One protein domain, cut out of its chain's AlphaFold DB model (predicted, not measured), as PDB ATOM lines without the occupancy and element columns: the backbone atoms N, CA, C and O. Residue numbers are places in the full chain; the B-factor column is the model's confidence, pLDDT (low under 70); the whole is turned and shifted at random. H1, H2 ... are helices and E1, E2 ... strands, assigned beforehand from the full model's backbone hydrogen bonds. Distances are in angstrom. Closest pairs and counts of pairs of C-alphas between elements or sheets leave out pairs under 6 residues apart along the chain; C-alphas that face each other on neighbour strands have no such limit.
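Overview. This is residues 24 to 191 of the 475 residues of an uncharacterized protein of Acidobacteria bacterium (UniProt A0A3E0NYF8). A small three-stranded sheet at one end has H1 over one face and residues 177 to 188 of the long H7 over the other; from E3 the chain goes straight on into H4, which runs away from the sheet to a helical group at the other end, where H5 and H6 pack on H4. H7 spans the two parts, with H2 crossing it. The printed part has 168 residues, with seven named helices and three strands in the order H1 H2 E1 H3 E2 E3 H4 H5 H6 H7; the sheet, E1 E3 E2, is mixed, and the class is mostly helix. The whole is compact, with a radius of gyration of the C-alphas of 17.4 A, and spans 52 by 38 by 29 A.

Arrangement. Start with H1, residues 24 to 35, and look from its Leu 34 to Ala 69 in E1, residues 67 to 71: their C-alphas, the closest of the two elements, are 5.5 A apart. H2, residues 41 to 55, touches H7, residues 163 to 189, at a steep tilt of 48 degrees, the same way; the closest C-alphas are those of Ala 50 and Leu 178, 5.0 A apart. H3, residues 78 to 82, only just touches H1, with 3 pairs of C-alphas within 8 A, the closest those of Leu 29 and Leu 80 at 6.2 A. E2, residues 90 to 93, and E3, residues 98 to 102, form an antiparallel hairpin, with N 91 and O 100 within hydrogen-bond range at 2.9 A. E3 is parallel to E1, where N 71 and O 101 are 2.8 A apart. H1 and H7 are on opposite faces of the sheet, at heights over the sheet of 11.2 A and 10.9 A. The hub is H4, residues 103 to 116. It forms a helical hairpin with H5, residues 131 to 143, at a shallow tilt of 32 degrees, the closest C-alphas being those of Glu 108 and Ile 141, 6.8 A apart. H4 touches H6, residues 145 to 158, through Ala 111 and Leu 149, their closest C-alphas at 4.9 A, and touches H7 through Glu 110 and Leu 173, at 6.2 A. Helix packing is mostly crossed. In each of the seven helices every O i to N i+4 pair is within hydrogen-bond range.

Along the chain. Find C-alpha 24 at (425.164, 12.662, 79.502); from there H1 runs 17.0 A. H2 covers 20.8 A, E1 13.2 A, H3 6.4 A, E2 10.1 A and E3 13.2 A. Find C-alpha 103 at (402.867, 23.873, 87.230), where H4 begins its 20.3 A; H5 measures 18.3 A and H6 20.0 A. H7, 37.8 A long with a kink of 26 degrees near residue 183, ends at C-alpha 189, (407.378, 24.261, 63.840).

Size, cuts and confidence. The C-alphas of Glu 24 and Asp 123 are the two farthest apart, at 55.4 A. The printed part has no cut. The links from H2 to E1 and from H4 to H5 are long. Look for pLDDT under 70 at residues 24 to 25, 160 to 161 and 191.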
ATOM      1  N   GLU A  24     425.622  13.671  78.528       61.69
ATOM      2  CA  GLU A  24     425.164  12.662  79.502       61.69
ATOM      3  C   GLU A  24     424.278  13.298  80.586       61.69
ATOM      4  O   GLU A  24     423.184  12.800  80.858       61.69
ATOM      5  N   ASP A  25     424.668  14.468  81.098       68.00
ATOM      6  CA  ASP A  25     423.889  15.207  82.098       68.00
ATOM      7  C   ASP A  25     422.555  15.720  81.522       68.00
ATOM      8  O   ASP A  25     421.533  15.728  82.210       68.00
ATOM      9  N   ARG A  26     422.521  16.090  80.229       74.31
ATOM     10  CA  ARG A  26     421.274  16.493  79.544       74.31
ATOM     11  C   ARG A  26     420.251  15.362  79.454       74.31
ATOM     12  O   ARG A  26     419.055  15.648  79.489       74.31
ATOM     13  N   THR A  27     420.701  14.114  79.315       80.25
ATOM     14  CA  THR A  27     419.806  12.949  79.216       80.25
ATOM     15  C   THR A  27     419.174  12.645  80.573       80.25
ATOM     16  O   THR A  27     417.959  12.501  80.656       80.25
ATOM     17  N   LEU A  28     419.972  12.668  81.647       81.56
ATOM     18  CA  LEU A  28     419.484  12.463  83.016       81.56
ATOM     19  C   LEU A  28     418.456  13.523  83.434       81.56
ATOM     20  O   LEU A  28     417.410  13.176  83.979       81.56
ATOM     21  N   LEU A  29     418.711  14.801  83.130       84.56
ATOM     22  CA  LEU A  29     417.757  15.875  83.423       84.56
ATOM     23  C   LEU A  29     416.469  15.766  82.602       84.56
ATOM     24  O   LEU A  29     415.393  16.079  83.107       84.56
ATOM     25  N   ARG A  30     416.556  15.312  81.346       84.44
ATOM     26  CA  ARG A  30     415.368  15.063  80.520       84.44
ATOM     27  C   ARG A  30     414.524  13.922  81.090       84.44
ATOM     28  O   ARG A  30     413.301  14.023  81.091       84.44
ATOM     29  N   ASP A  31     415.157  12.859  81.570       86.12
ATOM     30  CA  ASP A  31     414.449  11.726  82.166       86.12
ATOM     31  C   ASP A  31     413.814  12.104  83.515       86.12
ATOM     32  O   ASP A  31     412.658  11.754  83.751       86.12
ATOM     33  N   GLU A  32     414.503  12.892  84.356       85.38
ATOM     34  CA  GLU A  32     413.912  13.504  85.563       85.38
ATOM     35  C   GLU A  32     412.663  14.320  85.198       85.38
ATOM     36  O   GLU A  32     411.592  14.149  85.781       85.38
ATOM     37  N   LEU A  33     412.788  15.174  84.184       85.94
ATOM     38  CA  LEU A  33     411.732  16.059  83.719       85.94
ATOM     39  C   LEU A  33     410.491  15.303  83.216       85.94
ATOM     40  O   LEU A  33     409.369  15.713  83.504       85.94
ATOM     41  N   LEU A  34     410.677  14.205  82.481       86.56
ATOM     42  CA  LEU A  34     409.576  13.381  81.967       86.56
ATOM     43  C   LEU A  34     408.974  12.443  83.018       86.56
ATOM     44  O   LEU A  34     407.846  11.990  82.846       86.56
ATOM     45  N   ALA A  35     409.700  12.157  84.099       85.75
ATOM     46  CA  ALA A  35     409.185  11.387  85.227       85.75
ATOM     47  C   ALA A  35     408.268  12.215  86.146       85.75
ATOM     48  O   ALA A  35     407.542  11.645  86.965       85.75
ATOM     49  N   HIS A  36     408.287  13.547  86.035       83.75
ATOM     50  CA  HIS A  36     407.421  14.411  86.824       83.75
ATOM     51  C   HIS A  36     405.983  14.425  86.298       83.75
ATOM     52  O   HIS A  36     405.702  14.808  85.163       83.75
ATOM     53  N   GLU A  37     405.047  14.093  87.186       80.38
ATOM     54  CA  GLU A  37     403.617  14.259  86.951       80.38
ATOM     55  C   GLU A  37     403.030  15.362  87.842       80.38
ATOM     56  O   GLU A  37     403.426  15.495  89.005       80.38
ATOM     57  N   PRO A  38     402.014  16.107  87.361       82.88
ATOM     58  CA  PRO A  38     401.277  17.031  88.208       82.88
ATOM     59  C   PRO A  38     400.640  16.294  89.391       82.88
ATOM     60  O   PRO A  38     399.928  15.302  89.208       82.88
ATOM     61  N   ALA A  39     400.837  16.811  90.604       78.50
ATOM     62  CA  ALA A  39     400.191  16.271  91.804       78.50
ATOM     63  C   ALA A  39     398.671  16.544  91.838       78.50
ATOM     64  O   ALA A  39     397.917  15.856  92.526       78.50
ATOM     65  N   ASP A  40     398.210  17.566  91.111       87.75
ATOM     66  CA  ASP A  40     396.806  17.968  91.032       87.75
ATOM     67  C   ASP A  40     396.089  17.214  89.900       87.75
ATOM     68  O   ASP A  40     396.346  17.459  88.724       87.75
ATOM     69  N   GLU A  41     395.174  16.307  90.258       87.75
ATOM     70  CA  GLU A  41     394.435  15.453  89.313       87.75
ATOM     71  C   GLU A  41     393.649  16.258  88.266       87.75
ATOM     72  O   GLU A  41     393.690  15.937  87.082       87.75
ATOM     73  N   LEU A  42     393.002  17.359  88.669       89.50
ATOM     74  CA  LEU A  42     392.271  18.215  87.728       89.50
ATOM     75  C   LEU A  42     393.228  18.833  86.716       89.50
ATOM     76  O   LEU A  42     392.911  18.897  85.529       89.50
ATOM     77  N   LEU A  43     394.385  19.303  87.182       91.12
ATOM     78  CA  LEU A  43     395.378  19.879  86.293       91.12
ATOM     79  C   LEU A  43     395.941  18.824  85.336       91.12
ATOM     80  O   LEU A  43     396.071  19.111  84.149       91.12
ATOM     81  N   ARG A  44     396.208  17.606  85.822       92.88
ATOM     82  CA  ARG A  44     396.626  16.475  84.982       92.88
ATOM     83  C   ARG A  44     395.606  16.209  83.873       92.88
ATOM     84  O   ARG A  44     395.993  16.189  82.709       92.88
ATOM     85  N   ASP A  45     394.321  16.099  84.210       93.81
ATOM     86  CA  ASP A  45     393.241  15.881  83.235       93.81
ATOM     87  C   ASP A  45     393.170  17.001  82.192       93.81
ATOM     88  O   ASP A  45     393.008  16.758  80.995       93.81
ATOM     89  N   VAL A  46     393.267  18.255  82.645       95.38
ATOM     90  CA  VAL A  46     393.171  19.423  81.768       95.38
ATOM     91  C   VAL A  46     394.363  19.504  80.819       95.38
ATOM     92  O   VAL A  46     394.163  19.764  79.633       95.38
ATOM     93  N   LEU A  47     395.578  19.268  81.314       95.19
ATOM     94  CA  LEU A  47     396.791  19.290  80.498       95.19
ATOM     95  C   LEU A  47     396.827  18.124  79.515       95.19
ATOM     96  O   LEU A  47     397.092  18.350  78.339       95.19
ATOM     97  N   ALA A  48     396.476  16.911  79.953       95.00
ATOM     98  CA  ALA A  48     396.348  15.759  79.065       95.00
ATOM     99  C   ALA A  48     395.305  16.019  77.969       95.00
ATOM    100  O   ALA A  48     395.553  15.764  76.794       95.00
ATOM    101  N   GLY A  49     394.159  16.603  78.332       96.25
ATOM    102  CA  GLY A  49     393.124  16.981  77.378       96.25
ATOM    103  C   GLY A  49     393.580  18.049  76.380       96.25
ATOM    104  O   GLY A  49     393.304  17.909  75.191       96.25
ATOM    105  N   ALA A  50     394.250  19.107  76.841       96.94
ATOM    106  CA  ALA A  50     394.757  20.171  75.973       96.94
ATOM    107  C   ALA A  50     395.856  19.654  75.034       96.94
ATOM    108  O   ALA A  50     395.881  20.005  73.858       96.94
ATOM    109  N   PHE A  51     396.730  18.783  75.538       95.75
ATOM    110  CA  PHE A  51     397.773  18.152  74.742       95.75
ATOM    111  C   PHE A  51     397.190  17.194  73.699       95.75
ATOM    112  O   PHE A  51     397.605  17.222  72.547       95.75
ATOM    113  N   GLN A  52     396.161  16.419  74.052       95.56
ATOM    114  CA  GLN A  52     395.456  15.592  73.072       95.56
ATOM    115  C   GLN A  52     394.755  16.443  72.005       95.56
ATOM    116  O   GLN A  52     394.859  16.126  70.828       95.56
ATOM    117  N   ASP A  53     394.096  17.547  72.382       95.56
ATOM    118  CA  ASP A  53     393.460  18.452  71.410       95.56
ATOM    119  C   ASP A  53     394.463  19.030  70.410       95.56
ATOM    120  O   ASP A  53     394.133  19.231  69.244       95.56
ATOM    121  N   LEU A  54     395.674  19.311  70.888       94.62
ATOM    122  CA  LEU A  54     396.798  19.779  70.095       94.62
ATOM    123  C   LEU A  54     397.285  18.686  69.125       94.62
ATOM    124  O   LEU A  54     397.440  18.963  67.936       94.62
ATOM    125  N   LEU A  55     397.470  17.450  69.603       93.12
ATOM    126  CA  LEU A  55     397.853  16.292  68.779       93.12
ATOM    127  C   LEU A  55     396.786  15.905  67.747       93.12
ATOM    128  O   LEU A  55     397.125  15.436  66.664       93.12
ATOM    129  N   ASP A  56     395.512  16.130  68.061       92.94
ATOM    130  CA  ASP A  56     394.389  15.877  67.156       92.94
ATOM    131  C   ASP A  56     394.324  16.891  65.997       92.94
ATOM    132  O   ASP A  56     393.543  16.703  65.058       92.94
ATOM    133  N   THR A  57     395.131  17.960  66.034       89.94
ATOM    134  CA  THR A  57     395.291  18.854  64.882       89.94
ATOM    135  C   THR A  57     396.209  18.225  63.832       89.94
ATOM    136  O   THR A  57     397.279  17.698  64.131       89.94
ATOM    137  N   GLY A  58     395.839  18.335  62.557       85.44
ATOM    138  CA  GLY A  58     396.677  17.910  61.433       85.44
ATOM    139  C   GLY A  58     397.922  18.783  61.228       85.44
ATOM    140  O   GLY A  58     398.767  18.468  60.391       85.44
ATOM    141  N   LEU A  59     398.056  19.872  61.991       88.62
ATOM    142  CA  LEU A  59     399.138  20.853  61.881       88.62
ATOM    143  C   LEU A  59     400.484  20.340  62.392       88.62
ATOM    144  O   LEU A  59     401.517  20.910  62.045       88.62
ATOM    145  N   LEU A  60     400.487  19.267  63.184       88.19
ATOM    146  CA  LEU A  60     401.702  18.724  63.794       88.19
ATOM    147  C   LEU A  60     402.338  17.599  62.985       88.19
ATOM    148  O   LEU A  60     403.333  17.036  63.420       88.19
ATOM    149  N   ALA A  61     401.813  17.290  61.795       83.31
ATOM    150  CA  ALA A  61     402.290  16.181  60.969       83.31
ATOM    151  C   ALA A  61     403.784  16.273  60.596       83.31
ATOM    152  O   ALA A  61     404.398  15.263  60.259       83.31
ATOM    153  N   SER A  62     404.381  17.471  60.645       81.75
ATOM    154  CA  SER A  62     405.818  17.675  60.425       81.75
ATOM    155  C   SER A  62     406.694  17.380  61.650       81.75
ATOM    156  O   SER A  62     407.916  17.337  61.515       81.75
ATOM    157  N   LEU A  63     406.104  17.216  62.837       83.69
ATOM    158  CA  LEU A  63     406.792  16.783  64.049       83.69
ATOM    159  C   LEU A  63     406.655  15.259  64.158       83.69
ATOM    160  O   LEU A  63     405.568  14.720  64.313       83.69
ATOM    161  N   ASP A  64     407.781  14.559  64.082       84.06
ATOM    162  CA  ASP A  64     407.902  13.113  64.329       84.06
ATOM    163  C   ASP A  64     407.637  12.729  65.796       84.06
ATOM    164  O   ASP A  64     407.220  11.607  66.078       84.06
ATOM    165  N   ARG A  65     407.891  13.653  66.728       87.38
ATOM    166  CA  ARG A  65     407.595  13.530  68.155       87.38
ATOM    167  C   ARG A  65     407.263  14.901  68.730       87.38
ATOM    168  O   ARG A  65     407.858  15.900  68.328       87.38
ATOM    169  N   LEU A  66     406.366  14.919  69.706       91.00
ATOM    170  CA  LEU A  66     406.152  16.041  70.604       91.00
ATOM    171  C   LEU A  66     405.904  15.486  72.007       91.00
ATOM    172  O   LEU A  66     405.022  14.649  72.174       91.00
ATOM    173  N   ASP A  67     406.663  15.962  72.989       92.06
ATOM    174  CA  ASP A  67     406.480  15.629  74.403       92.06
ATOM    175  C   ASP A  67     406.002  16.873  75.180       92.06
ATOM    176  O   ASP A  67     406.346  18.006  74.832       92.06
ATOM    177  N   LEU A  68     405.247  16.667  76.262       92.31
ATOM    178  CA  LEU A  68     404.903  17.699  77.245       92.31
ATOM    179  C   LEU A  68     405.395  17.254  78.623       92.31
ATOM    180  O   LEU A  68     404.968  16.214  79.118       92.31
ATOM    181  N   ALA A  69     406.244  18.063  79.251       92.88
ATOM    182  CA  ALA A  69     406.670  17.867  80.631       92.88
ATOM    183  C   ALA A  69     406.111  18.957  81.539       92.88
ATOM    184  O   ALA A  69     406.007  20.120  81.140       92.88
ATOM    185  N   VAL A  70     405.787  18.594  82.780       92.12
ATOM    186  CA  VAL A  70     405.305  19.536  83.791       92.12
ATOM    187  C   VAL A  70     406.277  19.561  84.956       92.12
ATOM    188  O   VAL A  70     406.496  18.546  85.605       92.12
ATOM    189  N   ILE A  71     406.834  20.734  85.247       91.00
ATOM    190  CA  ILE A  71     407.725  20.936  86.388       91.00
ATOM    191  C   ILE A  71     406.968  21.544  87.557       91.00
ATOM    192  O   ILE A  71     406.249  22.534  87.406       91.00
ATOM    193  N   ASP A  72     407.193  20.997  88.744       89.31
ATOM    194  CA  ASP A  72     406.855  21.662  89.993       89.31
ATOM    195  C   ASP A  72     408.134  22.275  90.583       89.31
ATOM    196  O   ASP A  72     408.995  21.531  91.066       89.31
ATOM    197  N   PRO A  73     408.285  23.615  90.571       83.69
ATOM    198  CA  PRO A  73     409.475  24.279  91.090       83.69
ATOM    199  C   PRO A  73     409.828  23.879  92.521       83.69
ATOM    200  O   PRO A  73     410.999  23.948  92.880       83.69
ATOM    201  N   GLU A  74     408.854  23.463  93.336       85.69
ATOM    202  CA  GLU A  74     409.079  23.053  94.723       85.69
ATOM    203  C   GLU A  74     409.722  21.659  94.834       85.69
ATOM    204  O   GLU A  74     410.425  21.403  95.811       85.69
ATOM    205  N   HIS A  75     409.565  20.802  93.818       86.69
ATOM    206  CA  HIS A  75     409.910  19.374  93.872       86.69
ATOM    207  C   HIS A  75     410.993  18.917  92.879       86.69
ATOM    208  O   HIS A  75     411.389  17.756  92.927       86.69
ATOM    209  N   ILE A  76     411.482  19.800  92.007       88.19
ATOM    210  CA  ILE A  76     412.581  19.500  91.069       88.19
ATOM    211  C   ILE A  76     413.974  19.665  91.699       88.19
ATOM    212  O   ILE A  76     414.141  20.463  92.635       88.19
ATOM    213  N   SER A  77     414.973  18.963  91.152       89.12
ATOM    214  CA  SER A  77     416.378  19.059  91.565       89.12
ATOM    215  C   SER A  77     416.959  20.473  91.406       89.12
ATOM    216  O   SER A  77     416.453  21.323  90.663       89.12
ATOM    217  N   HIS A  78     418.040  20.760  92.138       88.69
ATOM    218  CA  HIS A  78     418.739  22.042  92.024       88.69
ATOM    219  C   HIS A  78     419.389  22.190  90.639       88.69
ATOM    220  O   HIS A  78     419.373  23.273  90.055       88.69
ATOM    221  N   GLU A  79     419.891  21.086  90.095       88.88
ATOM    222  CA  GLU A  79     420.460  20.960  88.761       88.88
ATOM    223  C   GLU A  79     419.419  21.305  87.689       88.88
ATOM    224  O   GLU A  79     419.675  22.173  86.850       88.88
ATOM    225  N   LEU A  80     418.207  20.735  87.762       85.81
ATOM    226  CA  LEU A  80     417.140  21.056  86.812       85.81
ATOM    227  C   LEU A  80     416.754  22.540  86.885       85.81
ATOM    228  O   LEU A  80     416.619  23.173  85.837       85.81
ATOM    229  N   ARG A  81     416.666  23.132  88.090       85.94
ATOM    230  CA  ARG A  81     416.402  24.580  88.277       85.94
ATOM    231  C   ARG A  81     417.445  25.471  87.598       85.94
ATOM    232  O   ARG A  81     417.106  26.555  87.122       85.94
ATOM    233  N   GLN A  82     418.704  25.039  87.561       85.19
ATOM    234  CA  GLN A  82     419.799  25.784  86.934       85.19
ATOM    235  C   GLN A  82     419.960  25.490  85.434       85.19
ATOM    236  O   GLN A  82     420.596  26.278  84.737       85.19
ATOM    237  N   SER A  83     419.356  24.415  84.926       84.19
ATOM    238  CA  SER A  83     419.454  23.974  83.526       84.19
ATOM    239  C   SER A  83     418.574  24.762  82.549       84.19
ATOM    240  O   SER A  83     417.670  25.497  82.952       84.19
ATOM    241  N   ASP A  84     418.802  24.586  81.245       79.31
ATOM    242  CA  ASP A  84     417.995  25.165  80.159       79.31
ATOM    243  C   ASP A  84     416.560  24.607  80.077       79.31
ATOM    244  O   ASP A  84     415.732  25.180  79.370       79.31
ATOM    245  N   TYR A  85     416.246  23.551  80.834       83.75
ATOM    246  CA  TYR A  85     414.899  22.990  80.958       83.75
ATOM    247  C   TYR A  85     413.972  23.793  81.883       83.75
ATOM    248  O   TYR A  85     412.751  23.670  81.782       83.75
ATOM    249  N   PHE A  86     414.510  24.594  82.809       86.25
ATOM    250  CA  PHE A  86     413.682  25.343  83.753       86.25
ATOM    251  C   PHE A  86     413.102  26.617  83.131       86.25
ATOM    252  O   PHE A  86     413.846  27.483  82.669       86.25
ATOM    253  N   THR A  87     411.781  26.765  83.248       86.00
ATOM    254  CA  THR A  87     411.018  27.959  82.861       86.00
ATOM    255  C   THR A  87     410.134  28.444  84.010       86.00
ATOM    256  O   THR A  87     409.634  27.660  84.822       86.00
ATOM    257  N   HIS A  88     409.889  29.751  84.072       83.38
ATOM    258  CA  HIS A  88     408.919  30.346  84.994       83.38
ATOM    259  C   HIS A  88     407.462  30.205  84.526       83.38
ATOM    260  O   HIS A  88     406.548  30.383  85.334       83.38
ATOM    261  N   ALA A  89     407.239  29.888  83.248       85.50
ATOM    262  CA  ALA A  89     405.911  29.766  82.661       85.50
ATOM    263  C   ALA A  89     405.817  28.540  81.750       85.50
ATOM    264  O   ALA A  89     405.519  27.448  82.226       85.50
ATOM    265  N   LEU A  90     406.073  28.712  80.460       88.38
ATOM    266  CA  LEU A  90     406.041  27.668  79.446       88.38
ATOM    267  C   LEU A  90     407.244  27.881  78.520       88.38
ATOM    268  O   LEU A  90     407.720  29.011  78.409       88.38
ATOM    269  N   GLN A  91     407.792  26.815  77.940       88.75
ATOM    270  CA  GLN A  91     408.925  26.925  77.023       88.75
ATOM    271  C   GLN A  91     409.019  25.733  76.072       88.75
ATOM    272  O   GLN A  91     409.011  24.578  76.502       88.75
ATOM    273  N   ALA A  92     409.214  26.016  74.790       88.19
ATOM    274  CA  ALA A  92     409.607  25.047  73.779       88.19
ATOM    275  C   ALA A  92     411.117  24.752  73.784       88.19
ATOM    276  O   ALA A  92     411.963  25.645  73.675       88.19
ATOM    277  N   LEU A  93     411.468  23.467  73.795       85.81
ATOM    278  CA  LEU A  93     412.829  22.956  73.666       85.81
ATOM    279  C   LEU A  93     412.980  22.217  72.345       85.81
ATOM    280  O   LEU A  93     412.660  21.036  72.204       85.81
ATOM    281  N   ARG A  94     413.481  22.947  71.348       78.38
ATOM    282  CA  ARG A  94     413.517  22.488  69.957       78.38
ATOM    283  C   ARG A  94     414.339  21.225  69.727       78.38
ATOM    284  O   ARG A  94     413.882  20.362  68.981       78.38
ATOM    285  N   SER A  95     415.529  21.115  70.322       78.75
ATOM    286  CA  SER A  95     416.378  19.923  70.158       78.75
ATOM    287  C   SER A  95     415.681  18.657  70.652       78.75
ATOM    288  O   SER A  95     415.857  17.593  70.067       78.75
ATOM    289  N   GLU A  96     414.841  18.803  71.676       82.00
ATOM    290  CA  GLU A  96     414.155  17.702  72.347       82.00
ATOM    291  C   GLU A  96     412.740  17.451  71.818       82.00
ATOM    292  O   GLU A  96     412.149  16.417  72.140       82.00
ATOM    293  N   LYS A  97     412.198  18.381  71.017       87.38
ATOM    294  CA  LYS A  97     410.791  18.407  70.576       87.38
ATOM    295  C   LYS A  97     409.847  18.271  71.769       87.38
ATOM    296  O   LYS A  97     408.968  17.415  71.817       87.38
ATOM    297  N   LEU A  98     410.102  19.106  72.765       88.69
ATOM    298  CA  LEU A  98     409.496  19.050  74.085       88.69
ATOM    299  C   LEU A  98     408.969  20.435  74.447       88.69
ATOM    300  O   LEU A  98     409.645  21.432  74.200       88.69
ATOM    301  N   VAL A  99     407.795  20.496  75.063       90.75
ATOM    302  CA  VAL A  99     407.309  21.693  75.750       90.75
ATOM    303  C   VAL A  99     407.394  21.457  77.252       90.75
ATOM    304  O   VAL A  99     406.937  20.429  77.747       90.75
ATOM    305  N   VAL A 100     407.980  22.402  77.984       91.25
ATOM    306  CA  VAL A 100     408.077  22.364  79.446       91.25
ATOM    307  C   VAL A 100     407.120  23.379  80.043       91.25
ATOM    308  O   VAL A 100     407.208  24.565  79.736       91.25
ATOM    309  N   LEU A 101     406.216  22.916  80.903       92.38
ATOM    310  CA  LEU A 101     405.216  23.720  81.595       92.38
ATOM    311  C   LEU A 101     405.533  23.816  83.079       92.38
ATOM    312  O   LEU A 101     405.619  22.814  83.781       92.38
ATOM    313  N   ASN A 102     405.618  25.034  83.594       92.00
ATOM    314  CA  ASN A 102     405.674  25.280  85.022       92.00
ATOM    315  C   ASN A 102     404.285  25.111  85.643       92.00
ATOM    316  O   ASN A 102     403.353  25.857  85.336       92.00
ATOM    317  N   GLN A 103     404.135  24.158  86.562       92.50
ATOM    318  CA  GLN A 103     402.867  23.873  87.230       92.50
ATOM    319  C   GLN A 103     402.271  25.125  87.888       92.50
ATOM    320  O   GLN A 103     401.053  25.323  87.862       92.50
ATOM    321  N   ARG A 104     403.114  26.014  88.435       91.44
ATOM    322  CA  ARG A 104     402.669  27.272  89.049       91.44
ATOM    323  C   ARG A 104     401.911  28.152  88.056       91.44
ATOM    324  O   ARG A 104     400.925  28.770  88.454       91.44
ATOM    325  N   PHE A 105     402.321  28.178  86.787       91.81
ATOM    326  CA  PHE A 105     401.654  28.949  85.738       91.81
ATOM    327  C   PHE A 105     400.227  28.452  85.486       91.81
ATOM    328  O   PHE A 105     399.290  29.249  85.461       91.81
ATOM    329  N   ALA A 106     400.024  27.136  85.387       93.25
ATOM    330  CA  ALA A 106     398.687  26.587  85.183       93.25
ATOM    331  C   ALA A 106     397.791  26.728  86.430       93.25
ATOM    332  O   ALA A 106     396.600  27.021  86.310       93.25
ATOM    333  N   VAL A 107     398.367  26.611  87.633       94.62
ATOM    334  CA  VAL A 107     397.675  26.896  88.906       94.62
ATOM    335  C   VAL A 107     397.228  28.361  88.982       94.62
ATOM    336  O   VAL A 107     396.103  28.648  89.399       94.62
ATOM    337  N   GLU A 108     398.088  29.293  88.568       94.94
ATOM    338  CA  GLU A 108     397.772  30.719  88.475       94.94
ATOM    339  C   GLU A 108     396.642  30.966  87.467       94.94
ATOM    340  O   GLU A 108     395.642  31.596  87.820       94.94
ATOM    341  N   ALA A 109     396.738  30.396  86.262       95.56
ATOM    342  CA  ALA A 109     395.700  30.498  85.239       95.56
ATOM    343  C   ALA A 109     394.342  29.975  85.741       95.56
ATOM    344  O   ALA A 109     393.324  30.655  85.588       95.56
ATOM    345  N   GLU A 110     394.304  28.824  86.420       96.31
ATOM    346  CA  GLU A 110     393.066  28.298  87.001       96.31
ATOM    347  C   GLU A 110     392.500  29.225  88.086       96.31
ATOM    348  O   GLU A 110     391.293  29.482  88.122       96.31
ATOM    349  N   ALA A 111     393.349  29.754  88.973       96.12
ATOM    350  CA  ALA A 111     392.920  30.677  90.020       96.12
ATOM    351  C   ALA A 111     392.302  31.958  89.432       96.12
ATOM    352  O   ALA A 111     391.289  32.456  89.948       96.12
ATOM    353  N   VAL A 112     392.873  32.465  88.338       95.94
ATOM    354  CA  VAL A 112     392.342  33.604  87.581       95.94
ATOM    355  C   VAL A 112     390.997  33.244  86.953       95.94
ATOM    356  O   VAL A 112     389.994  33.895  87.254       95.94
ATOM    357  N   ILE A 113     390.932  32.168  86.166       95.81
ATOM    358  CA  ILE A 113     389.706  31.711  85.493       95.81
ATOM    359  C   ILE A 113     388.574  31.516  86.505       95.81
ATOM    360  O   ILE A 113     387.478  32.052  86.335       95.81
ATOM    361  N   ARG A 114     388.834  30.837  87.629       93.69
ATOM    362  CA  ARG A 114     387.837  30.650  88.695       93.69
ATOM    363  C   ARG A 114     387.380  31.965  89.310       93.69
ATOM    364  O   ARG A 114     386.192  32.097  89.612       93.69
ATOM    365  N   SER A 115     388.276  32.936  89.471       93.19
ATOM    366  CA  SER A 115     387.922  34.261  89.993       93.19
ATOM    367  C   SER A 115     386.956  34.993  89.051       93.19
ATOM    368  O   SER A 115     385.994  35.603  89.518       93.19
ATOM    369  N   PHE A 116     387.138  34.862  87.735       92.38
ATOM    370  CA  PHE A 116     386.246  35.453  86.730       92.38
ATOM    371  C   PHE A 116     384.976  34.623  86.471       92.38
ATOM    372  O   PHE A 116     383.940  35.197  86.143       92.38
ATOM    373  N   SER A 117     385.006  33.307  86.713       86.88
ATOM    374  CA  SER A 117     383.887  32.373  86.478       86.88
ATOM    375  C   SER A 117     382.615  32.674  87.278       86.88
ATOM    376  O   SER A 117     381.571  32.088  87.014       86.88
ATOM    377  N   ALA A 118     382.694  33.555  88.284       78.00
ATOM    378  CA  ALA A 118     381.547  33.964  89.093       78.00
ATOM    379  C   ALA A 118     380.498  34.760  88.319       78.00
ATOM    380  O   ALA A 118     379.374  34.873  88.796       78.00
ATOM    381  N   ALA A 119     380.857  35.280  87.148       78.75
ATOM    382  CA  ALA A 119     379.932  35.912  86.233       78.75
ATOM    383  C   ALA A 119     380.090  35.317  84.834       78.75
ATOM    384  O   ALA A 119     381.207  35.150  84.330       78.75
ATOM    385  N   GLU A 120     378.968  35.004  84.195       75.12
ATOM    386  CA  GLU A 120     378.958  34.591  82.791       75.12
ATOM    387  C   GLU A 120     379.121  35.808  81.875       75.12
ATOM    388  O   GLU A 120     380.005  35.843  81.015       75.12
ATOM    389  N   ALA A 121     378.338  36.855  82.141       81.12
ATOM    390  CA  ALA A 121     378.425  38.126  81.440       81.12
ATOM    391  C   ALA A 121     379.609  38.976  81.923       81.12
ATOM    392  O   ALA A 121     379.897  39.050  83.125       81.12
ATOM    393  N   LEU A 122     380.244  39.691  80.991       81.62
ATOM    394  CA  LEU A 122     381.317  40.643  81.290       81.62
ATOM    395  C   LEU A 122     380.880  41.697  82.326       81.62
ATOM    396  O   LEU A 122     381.607  41.981  83.279       81.62
ATOM    397  N   ASP A 123     379.652  42.204  82.201       79.44
ATOM    398  CA  ASP A 123     379.100  43.228  83.094       79.44
ATOM    399  C   ASP A 123     378.840  42.736  84.529       79.44
ATOM    400  O   ASP A 123     378.925  43.500  85.508       79.44
ATOM    401  N   GLY A 124     378.599  41.433  84.677       80.69
ATOM    402  CA  GLY A 124     378.480  40.763  85.967       80.69
ATOM    403  C   GLY A 124     379.823  40.594  86.682       80.69
ATOM    404  O   GLY A 124     379.846  40.443  87.904       80.69
ATOM    405  N   CYS A 125     380.949  40.650  85.962       84.75
ATOM    406  CA  CYS A 125     382.256  40.330  86.522       84.75
ATOM    407  C   CYS A 125     382.740  41.424  87.491       84.75
ATOM    408  O   CYS A 125     382.990  42.557  87.072       84.75
ATOM    409  N   PRO A 126     382.950  41.115  88.789       85.00
ATOM    410  CA  PRO A 126     383.367  42.114  89.765       85.00
ATOM    411  C   PRO A 126     384.771  42.657  89.499       85.00
ATOM    412  O   PRO A 126     385.029  43.801  89.859       85.00
ATOM    413  N   TYR A 127     385.651  41.860  88.895       87.75
ATOM    414  CA  TYR A 127     387.024  42.248  88.570       87.75
ATOM    415  C   TYR A 127     387.090  43.127  87.324       87.75
ATOM    416  O   TYR A 127     387.931  44.004  87.248       87.75
ATOM    417  N   SER A 128     386.119  43.011  86.416       83.56
ATOM    418  CA  SER A 128     386.007  43.942  85.289       83.56
ATOM    419  C   SER A 128     385.367  45.283  85.693       83.56
ATOM    420  O   SER A 128     385.090  46.117  84.847       83.56
ATOM    421  N   ARG A 129     385.053  45.515  86.977       84.56
ATOM    422  CA  ARG A 129     384.403  46.756  87.449       84.56
ATOM    423  C   ARG A 129     385.356  47.791  88.008       84.56
ATOM    424  O   ARG A 129     384.877  48.894  88.225       84.56
ATOM    425  N   SER A 130     386.595  47.434  88.341       90.12
ATOM    426  CA  SER A 130     387.544  48.411  88.868       90.12
ATOM    427  C   SER A 130     388.986  47.935  88.884       90.12
ATOM    428  O   SER A 130     389.246  46.797  89.283       90.12
ATOM    429  N   ASP A 131     389.910  48.849  88.576       90.75
ATOM    430  CA  ASP A 131     391.357  48.642  88.708       90.75
ATOM    431  C   ASP A 131     391.740  48.146  90.102       90.75
ATOM    432  O   ASP A 131     392.514  47.201  90.244       90.75
ATOM    433  N   THR A 132     391.149  48.727  91.151       92.31
ATOM    434  CA  THR A 132     391.449  48.356  92.539       92.31
ATOM    435  C   THR A 132     391.153  46.890  92.809       92.31
ATOM    436  O   THR A 132     391.882  46.222  93.542       92.31
ATOM    437  N   ARG A 133     390.106  46.343  92.185       93.25
ATOM    438  CA  ARG A 133     389.777  44.921  92.321       93.25
ATOM    439  C   ARG A 133     390.737  44.034  91.539       93.25
ATOM    440  O   ARG A 133     390.994  42.923  91.996       93.25
ATOM    441  N   LEU A 134     391.256  44.500  90.405       93.25
ATOM    442  CA  LEU A 134     392.248  43.771  89.614       93.25
ATOM    443  C   LEU A 134     393.610  43.742  90.301       93.25
ATOM    444  O   LEU A 134     394.144  42.656  90.491       93.25
ATOM    445  N   PHE A 135     394.120  44.879  90.779       94.38
ATOM    446  CA  PHE A 135     395.364  44.905  91.559       94.38
ATOM    447  C   PHE A 135     395.246  44.086  92.853       94.38
ATOM    448  O   PHE A 135     396.146  43.320  93.199       94.38
ATOM    449  N   ALA A 136     394.095  44.139  93.535       93.50
ATOM    450  CA  ALA A 136     393.850  43.273  94.687       93.50
ATOM    451  C   ALA A 136     393.831  41.780  94.311       93.50
ATOM    452  O   ALA A 136     394.299  40.950  95.092       93.50
ATOM    453  N   LEU A 137     393.294  41.419  93.140       94.38
ATOM    454  CA  LEU A 137     393.315  40.043  92.645       94.38
ATOM    455  C   LEU A 137     394.745  39.583  92.343       94.38
ATOM    456  O   LEU A 137     395.127  38.508  92.802       94.38
ATOM    457  N   VAL A 138     395.526  40.410  91.644       94.56
ATOM    458  CA  VAL A 138     396.945  40.165  91.348       94.56
ATOM    459  C   VAL A 138     397.720  39.924  92.638       94.56
ATOM    460  O   VAL A 138     398.365  38.891  92.774       94.56
ATOM    461  N   ALA A 139     397.595  40.812  93.629       92.75
ATOM    462  CA  ALA A 139     398.276  40.657  94.914       92.75
ATOM    463  C   ALA A 139     397.883  39.353  95.637       92.75
ATOM    464  O   ALA A 139     398.734  38.669  96.207       92.75
ATOM    465  N   GLN A 140     396.597  38.981  95.593       93.19
ATOM    466  CA  GLN A 140     396.095  37.749  96.212       93.19
ATOM    467  C   GLN A 140     396.612  36.479  95.535       93.19
ATOM    468  O   GLN A 140     396.810  35.477  96.223       93.19
ATOM    469  N   ILE A 141     396.752  36.490  94.208       94.12
ATOM    470  CA  ILE A 141     397.213  35.333  93.440       94.12
ATOM    471  C   ILE A 141     398.738  35.243  93.488       94.12
ATOM    472  O   ILE A 141     399.250  34.189  93.843       94.12
ATOM    473  N   ALA A 142     399.463  36.334  93.234       88.38
ATOM    474  CA  ALA A 142     400.926  36.344  93.192       88.38
ATOM    475  C   ALA A 142     401.571  35.877  94.510       88.38
ATOM    476  O   ALA A 142     402.574  35.161  94.482       88.38
ATOM    477  N   GLY A 143     400.984  36.240  95.658       87.94
ATOM    478  CA  GLY A 143     401.513  35.867  96.973       87.94
ATOM    479  C   GLY A 143     401.371  34.380  97.325       87.94
ATOM    480  O   GLY A 143     402.232  33.838  98.008       87.94
ATOM    481  N   ASP A 144     400.303  33.712  96.874       91.00
ATOM    482  CA  ASP A 144     400.003  32.306  97.197       91.00
ATOM    483  C   ASP A 144     399.018  31.711  96.162       91.00
ATOM    484  O   ASP A 144     397.821  31.568  96.459       91.00
ATOM    485  N   PRO A 145     399.474  31.366  94.935       89.88
ATOM    486  CA  PRO A 145     398.580  30.872  93.885       89.88
ATOM    487  C   PRO A 145     397.864  29.585  94.304       89.88
ATOM    488  O   PRO A 145     396.640  29.477  94.196       89.88
ATOM    489  N   GLY A 146     398.612  28.626  94.864       91.19
ATOM    490  CA  GLY A 146     398.091  27.324  95.277       91.19
ATOM    491  C   GLY A 146     397.071  27.423  96.412       91.19
ATOM    492  O   GLY A 146     395.986  26.841  96.338       91.19
ATOM    493  N   GLY A 147     397.355  28.190  97.467       92.50
ATOM    494  CA  GLY A 147     396.398  28.381  98.551       92.50
ATOM    495  C   GLY A 147     395.193  29.218  98.132       92.50
ATOM    496  O   GLY A 147     394.073  28.916  98.565       92.50
ATOM    497  N   ARG A 148     395.354  30.200  97.234       93.81
ATOM    498  CA  ARG A 148     394.220  30.919  96.635       93.81
ATOM    499  C   ARG A 148     393.328  29.979  95.830       93.81
ATOM    500  O   ARG A 148     392.112  30.003  96.036       93.81
ATOM    501  N   LEU A 149     393.907  29.130  94.985       94.38
ATOM    502  CA  LEU A 149     393.169  28.142  94.206       94.38
ATOM    503  C   LEU A 149     392.385  27.184  95.111       94.38
ATOM    504  O   LEU A 149     391.175  27.019  94.934       94.38
ATOM    505  N   ARG A 150     393.023  26.631  96.152       93.75
ATOM    506  CA  ARG A 150     392.351  25.767  97.141       93.75
ATOM    507  C   ARG A 150     391.157  26.464  97.799       93.75
ATOM    508  O   ARG A 150     390.101  25.852  97.963       93.75
ATOM    509  N   ARG A 151     391.287  27.750  98.159       92.69
ATOM    510  CA  ARG A 151     390.178  28.552  98.718       92.69
ATOM    511  C   ARG A 151     389.036  28.725  97.711       92.69
ATOM    512  O   ARG A 151     387.876  28.591  98.097       92.69
ATOM    513  N   LEU A 152     389.348  28.986  96.439       91.69
ATOM    514  CA  LEU A 152     388.353  29.135  95.370       91.69
ATOM    515  C   LEU A 152     387.592  27.829  95.106       91.69
ATOM    516  O   LEU A 152     386.362  27.841  95.126       91.69
ATOM    517  N   ARG A 153     388.302  26.701  94.955       91.56
ATOM    518  CA  ARG A 153     387.701  25.366  94.772       91.56
ATOM    519  C   ARG A 153     386.768  25.005  95.937       91.56
ATOM    520  O   ARG A 153     385.606  24.673  95.715       91.56
ATOM    521  N   ARG A 154     387.213  25.194  97.189       90.31
ATOM    522  CA  ARG A 154     386.377  24.963  98.389       90.31
ATOM    523  C   ARG A 154     385.149  25.868  98.445       90.31
ATOM    524  O   ARG A 154     384.084  25.426  98.866       90.31
ATOM    525  N   ARG A 155     385.282  27.143  98.059       86.88
ATOM    526  CA  ARG A 155     384.151  28.083  98.031       86.88
ATOM    527  C   ARG A 155     383.101  27.651  97.013       86.88
ATOM    528  O   ARG A 155     381.921  27.720  97.334       86.88
ATOM    529  N   MET A 156     383.522  27.198  95.831       83.75
ATOM    530  CA  MET A 156     382.607  26.654  94.827       83.75
ATOM    531  C   MET A 156     381.885  25.421  95.374       83.75
ATOM    532  O   MET A 156     380.661  25.413  95.392       83.75
ATOM    533  N   GLN A 157     382.617  24.447  95.924       84.44
ATOM    534  CA  GLN A 157     382.029  23.236  96.515       84.44
ATOM    535  C   GLN A 157     380.987  23.555  97.601       84.44
ATOM    536  O   GLN A 157     379.880  23.025  97.575       84.44
ATOM    537  N   ARG A 158     381.304  24.467  98.532       81.19
ATOM    538  CA  ARG A 158     380.397  24.865  99.629       81.19
ATOM    539  C   ARG A 158     379.165  25.638  99.173       81.19
ATOM    540  O   ARG A 158     378.157  25.603  99.865       81.19
ATOM    541  N   ALA A 159     379.246  26.345  98.049       75.69
ATOM    542  CA  ALA A 159     378.111  27.066  97.483       75.69
ATOM    543  C   ALA A 159     377.106  26.135  96.773       75.69
ATOM    544  O   ALA A 159     376.191  26.639  96.132       75.69
ATOM    545  N   GLY A 160     377.285  24.808  96.865       65.56
ATOM    546  CA  GLY A 160     376.522  23.840  96.083       65.56
ATOM    547  C   GLY A 160     376.891  23.951  94.611       65.56
ATOM    548  O   GLY A 160     376.022  24.249  93.801       65.56
ATOM    549  N   ALA A 161     378.191  23.819  94.300       63.62
ATOM    550  CA  ALA A 161     378.739  24.029  92.960       63.62
ATOM    551  C   ALA A 161     377.836  23.424  91.883       63.62
ATOM    552  O   ALA A 161     377.669  22.208  91.829       63.62
ATOM    553  N   ASP A 162     377.315  24.286  91.016       76.00
ATOM    554  CA  ASP A 162     376.717  23.876  89.757       76.00
ATOM    555  C   ASP A 162     377.753  23.042  88.972       76.00
ATOM    556  O   ASP A 162     378.830  23.571  88.653       76.00
ATOM    557  N   PRO A 163     377.486  21.749  88.693       83.31
ATOM    558  CA  PRO A 163     378.386  20.902  87.916       83.31
ATOM    559  C   PRO A 163     378.758  21.521  86.565       83.31
ATOM    560  O   PRO A 163     379.907  21.403  86.135       83.31
ATOM    561  N   GLU A 164     377.840  22.260  85.933       83.88
ATOM    562  CA  GLU A 164     378.107  22.949  84.668       83.88
ATOM    563  C   GLU A 164     379.155  24.049  84.823       83.88
ATOM    564  O   GLU A 164     379.974  24.266  83.927       83.88
ATOM    565  N   ARG A 165     379.202  24.714  85.981       84.69
ATOM    566  CA  ARG A 165     380.205  25.742  86.257       84.69
ATOM    567  C   ARG A 165     381.598  25.153  86.457       84.69
ATOM    568  O   ARG A 165     382.577  25.746  86.009       84.69
ATOM    569  N   GLU A 166     381.708  24.004  87.118       89.25
ATOM    570  CA  GLU A 166     382.991  23.301  87.252       89.25
ATOM    571  C   GLU A 166     383.490  22.808  85.887       89.25
ATOM    572  O   GLU A 166     384.654  23.013  85.537       89.25
ATOM    573  N   LEU A 167     382.593  22.234  85.080       90.69
ATOM    574  CA  LEU A 167     382.888  21.827  83.706       90.69
ATOM    575  C   LEU A 167     383.298  23.020  82.834       90.69
ATOM    576  O   LEU A 167     384.264  22.919  82.079       90.69
ATOM    577  N   SER A 168     382.615  24.160  82.968       91.75
ATOM    578  CA  SER A 168     382.956  25.419  82.295       91.75
ATOM    579  C   SER A 168     384.381  25.864  82.637       91.75
ATOM    580  O   SER A 168     385.175  26.098  81.731       91.75
ATOM    581  N   VAL A 169     384.759  25.890  83.921       93.38
ATOM    582  CA  VAL A 169     386.127  26.246  84.347       93.38
ATOM    583  C   VAL A 169     387.172  25.302  83.750       93.38
ATOM    584  O   VAL A 169     388.195  25.770  83.252       93.38
ATOM    585  N   ARG A 170     386.922  23.986  83.767       95.19
ATOM    586  CA  ARG A 170     387.838  22.993  83.182       95.19
ATOM    587  C   ARG A 170     388.001  23.193  81.674       95.19
ATOM    588  O   ARG A 170     389.125  23.157  81.183       95.19
ATOM    589  N   ARG A 171     386.906  23.456  80.949       96.06
ATOM    590  CA  ARG A 171     386.933  23.752  79.505       96.06
ATOM    591  C   ARG A 171     387.695  25.041  79.204       96.06
ATOM    592  O   ARG A 171     388.540  25.033  78.316       96.06
ATOM    593  N   GLN A 172     387.452  26.110  79.967       97.38
ATOM    594  CA  GLN A 172     388.199  27.368  79.845       97.38
ATOM    595  C   GLN A 172     389.699  27.132  80.039       97.38
ATOM    596  O   GLN A 172     390.491  27.549  79.201       97.38
ATOM    597  N   LEU A 173     390.096  26.433  81.110       97.50
ATOM    598  CA  LEU A 173     391.508  26.162  81.378       97.50
ATOM    599  C   LEU A 173     392.132  25.299  80.276       97.50
ATOM    600  O   LEU A 173     393.215  25.630  79.813       97.50
ATOM    601  N   ARG A 174     391.439  24.256  79.802       97.94
ATOM    602  CA  ARG A 174     391.900  23.404  78.693       97.94
ATOM    603  C   ARG A 174     392.165  24.206  77.421       97.94
ATOM    604  O   ARG A 174     393.233  24.072  76.839       97.94
ATOM    605  N   LEU A 175     391.237  25.078  77.031       98.12
ATOM    606  CA  LEU A 175     391.367  25.920  75.837       98.12
ATOM    607  C   LEU A 175     392.458  26.991  75.989       98.12
ATOM    608  O   LEU A 175     393.177  27.279  75.038       98.12
ATOM    609  N   VAL A 176     392.631  27.546  77.192       97.38
ATOM    610  CA  VAL A 176     393.738  28.466  77.495       97.38
ATOM    611  C   VAL A 176     395.087  27.744  77.466       97.38
ATOM    612  O   VAL A 176     396.055  28.288  76.945       97.38
ATOM    613  N   MET A 177     395.172  26.519  77.989       97.00
ATOM    614  CA  MET A 177     396.389  25.711  77.889       97.00
ATOM    615  C   MET A 177     396.673  25.326  76.436       97.00
ATOM    616  O   MET A 177     397.816  25.436  76.018       97.00
ATOM    617  N   LEU A 178     395.657  24.971  75.641       97.50
ATOM    618  CA  LEU A 178     395.807  24.731  74.201       97.50
ATOM    619  C   LEU A 178     396.367  25.963  73.476       97.50
ATOM    620  O   LEU A 178     397.261  25.824  72.650       97.50
ATOM    621  N   PHE A 179     395.892  27.162  73.820       96.00
ATOM    622  CA  PHE A 179     396.414  28.419  73.284       96.00
ATOM    623  C   PHE A 179     397.912  28.611  73.588       96.00
ATOM    624  O   PHE A 179     398.698  28.839  72.671       96.00
ATOM    625  N   PHE A 180     398.329  28.467  74.850       94.44
ATOM    626  CA  PHE A 180     399.743  28.621  75.218       94.44
ATOM    627  C   PHE A 180     400.629  27.494  74.672       94.44
ATOM    628  O   PHE A 180     401.717  27.764  74.175       94.44
ATOM    629  N   LEU A 181     400.166  26.242  74.701       94.81
ATOM    630  CA  LEU A 181     400.887  25.117  74.102       94.81
ATOM    631  C   LEU A 181     401.035  25.297  72.587       94.81
ATOM    632  O   LEU A 181     402.101  25.026  72.046       94.81
ATOM    633  N   GLY A 182     399.993  25.786  71.910       94.88
ATOM    634  CA  GLY A 182     400.032  26.073  70.479       94.88
ATOM    635  C   GLY A 182     401.086  27.116  70.112       94.88
ATOM    636  O   GLY A 182     401.784  26.939  69.117       94.88
ATOM    637  N   HIS A 183     401.260  28.144  70.950       93.31
ATOM    638  CA  HIS A 183     402.322  29.140  70.789       93.31
ATOM    639  C   HIS A 183     403.715  28.493  70.851       93.31
ATOM    640  O   HIS A 183     404.507  28.614  69.918       93.31
ATOM    641  N   GLU A 184     403.991  27.711  71.894       91.50
ATOM    642  CA  GLU A 184     405.288  27.037  72.043       91.50
ATOM    643  C   GLU A 184     405.566  26.032  70.926       91.50
ATOM    644  O   GLU A 184     406.670  25.948  70.386       91.50
ATOM    645  N   VAL A 185     404.548  25.286  70.510       91.62
ATOM    646  CA  VAL A 185     404.659  24.394  69.357       91.62
ATOM    647  C   VAL A 185     404.923  25.179  68.075       91.62
ATOM    648  O   VAL A 185     405.699  24.727  67.234       91.62
ATOM    649  N   GLY A 186     404.380  26.388  67.946       91.50
ATOM    650  CA  GLY A 186     404.728  27.322  66.882       91.50
ATOM    651  C   GLY A 186     406.230  27.620  66.812       91.50
ATOM    652  O   GLY A 186     406.792  27.654  65.711       91.50
ATOM    653  N   HIS A 187     406.923  27.736  67.950       88.12
ATOM    654  CA  HIS A 187     408.387  27.850  67.971       88.12
ATOM    655  C   HIS A 187     409.093  26.584  67.470       88.12
ATOM    656  O   HIS A 187     410.100  26.684  66.760       88.12
ATOM    657  N   LEU A 188     408.565  25.397  67.789       88.06
ATOM    658  CA  LEU A 188     409.097  24.123  67.290       88.06
ATOM    659  C   LEU A 188     408.931  24.006  65.766       88.06
ATOM    660  O   LEU A 188     409.883  23.647  65.068       88.06
ATOM    661  N   LEU A 189     407.747  24.355  65.255       87.44
ATOM    662  CA  LEU A 189     407.378  24.261  63.840       87.44
ATOM    663  C   LEU A 189     408.098  25.289  62.962       87.44
ATOM    664  O   LEU A 189     408.462  24.984  61.829       87.44
ATOM    665  N   SER A 190     408.347  26.492  63.481       82.19
ATOM    666  CA  SER A 190     408.968  27.579  62.708       82.19
ATOM    667  C   SER A 190     410.480  27.401  62.518       82.19
ATOM    668  O   SER A 190     411.103  28.105  61.732       82.19
ATOM    669  N   GLY A 191     411.103  26.433  63.198       66.38
ATOM    670  CA  GLY A 191     412.461  26.016  62.868       66.38
ATOM    671  C   GLY A 191     413.558  27.051  63.165       66.38
ATOM    672  O   GLY A 191     414.634  26.988  62.558       66.38
TER     673      GLY A 191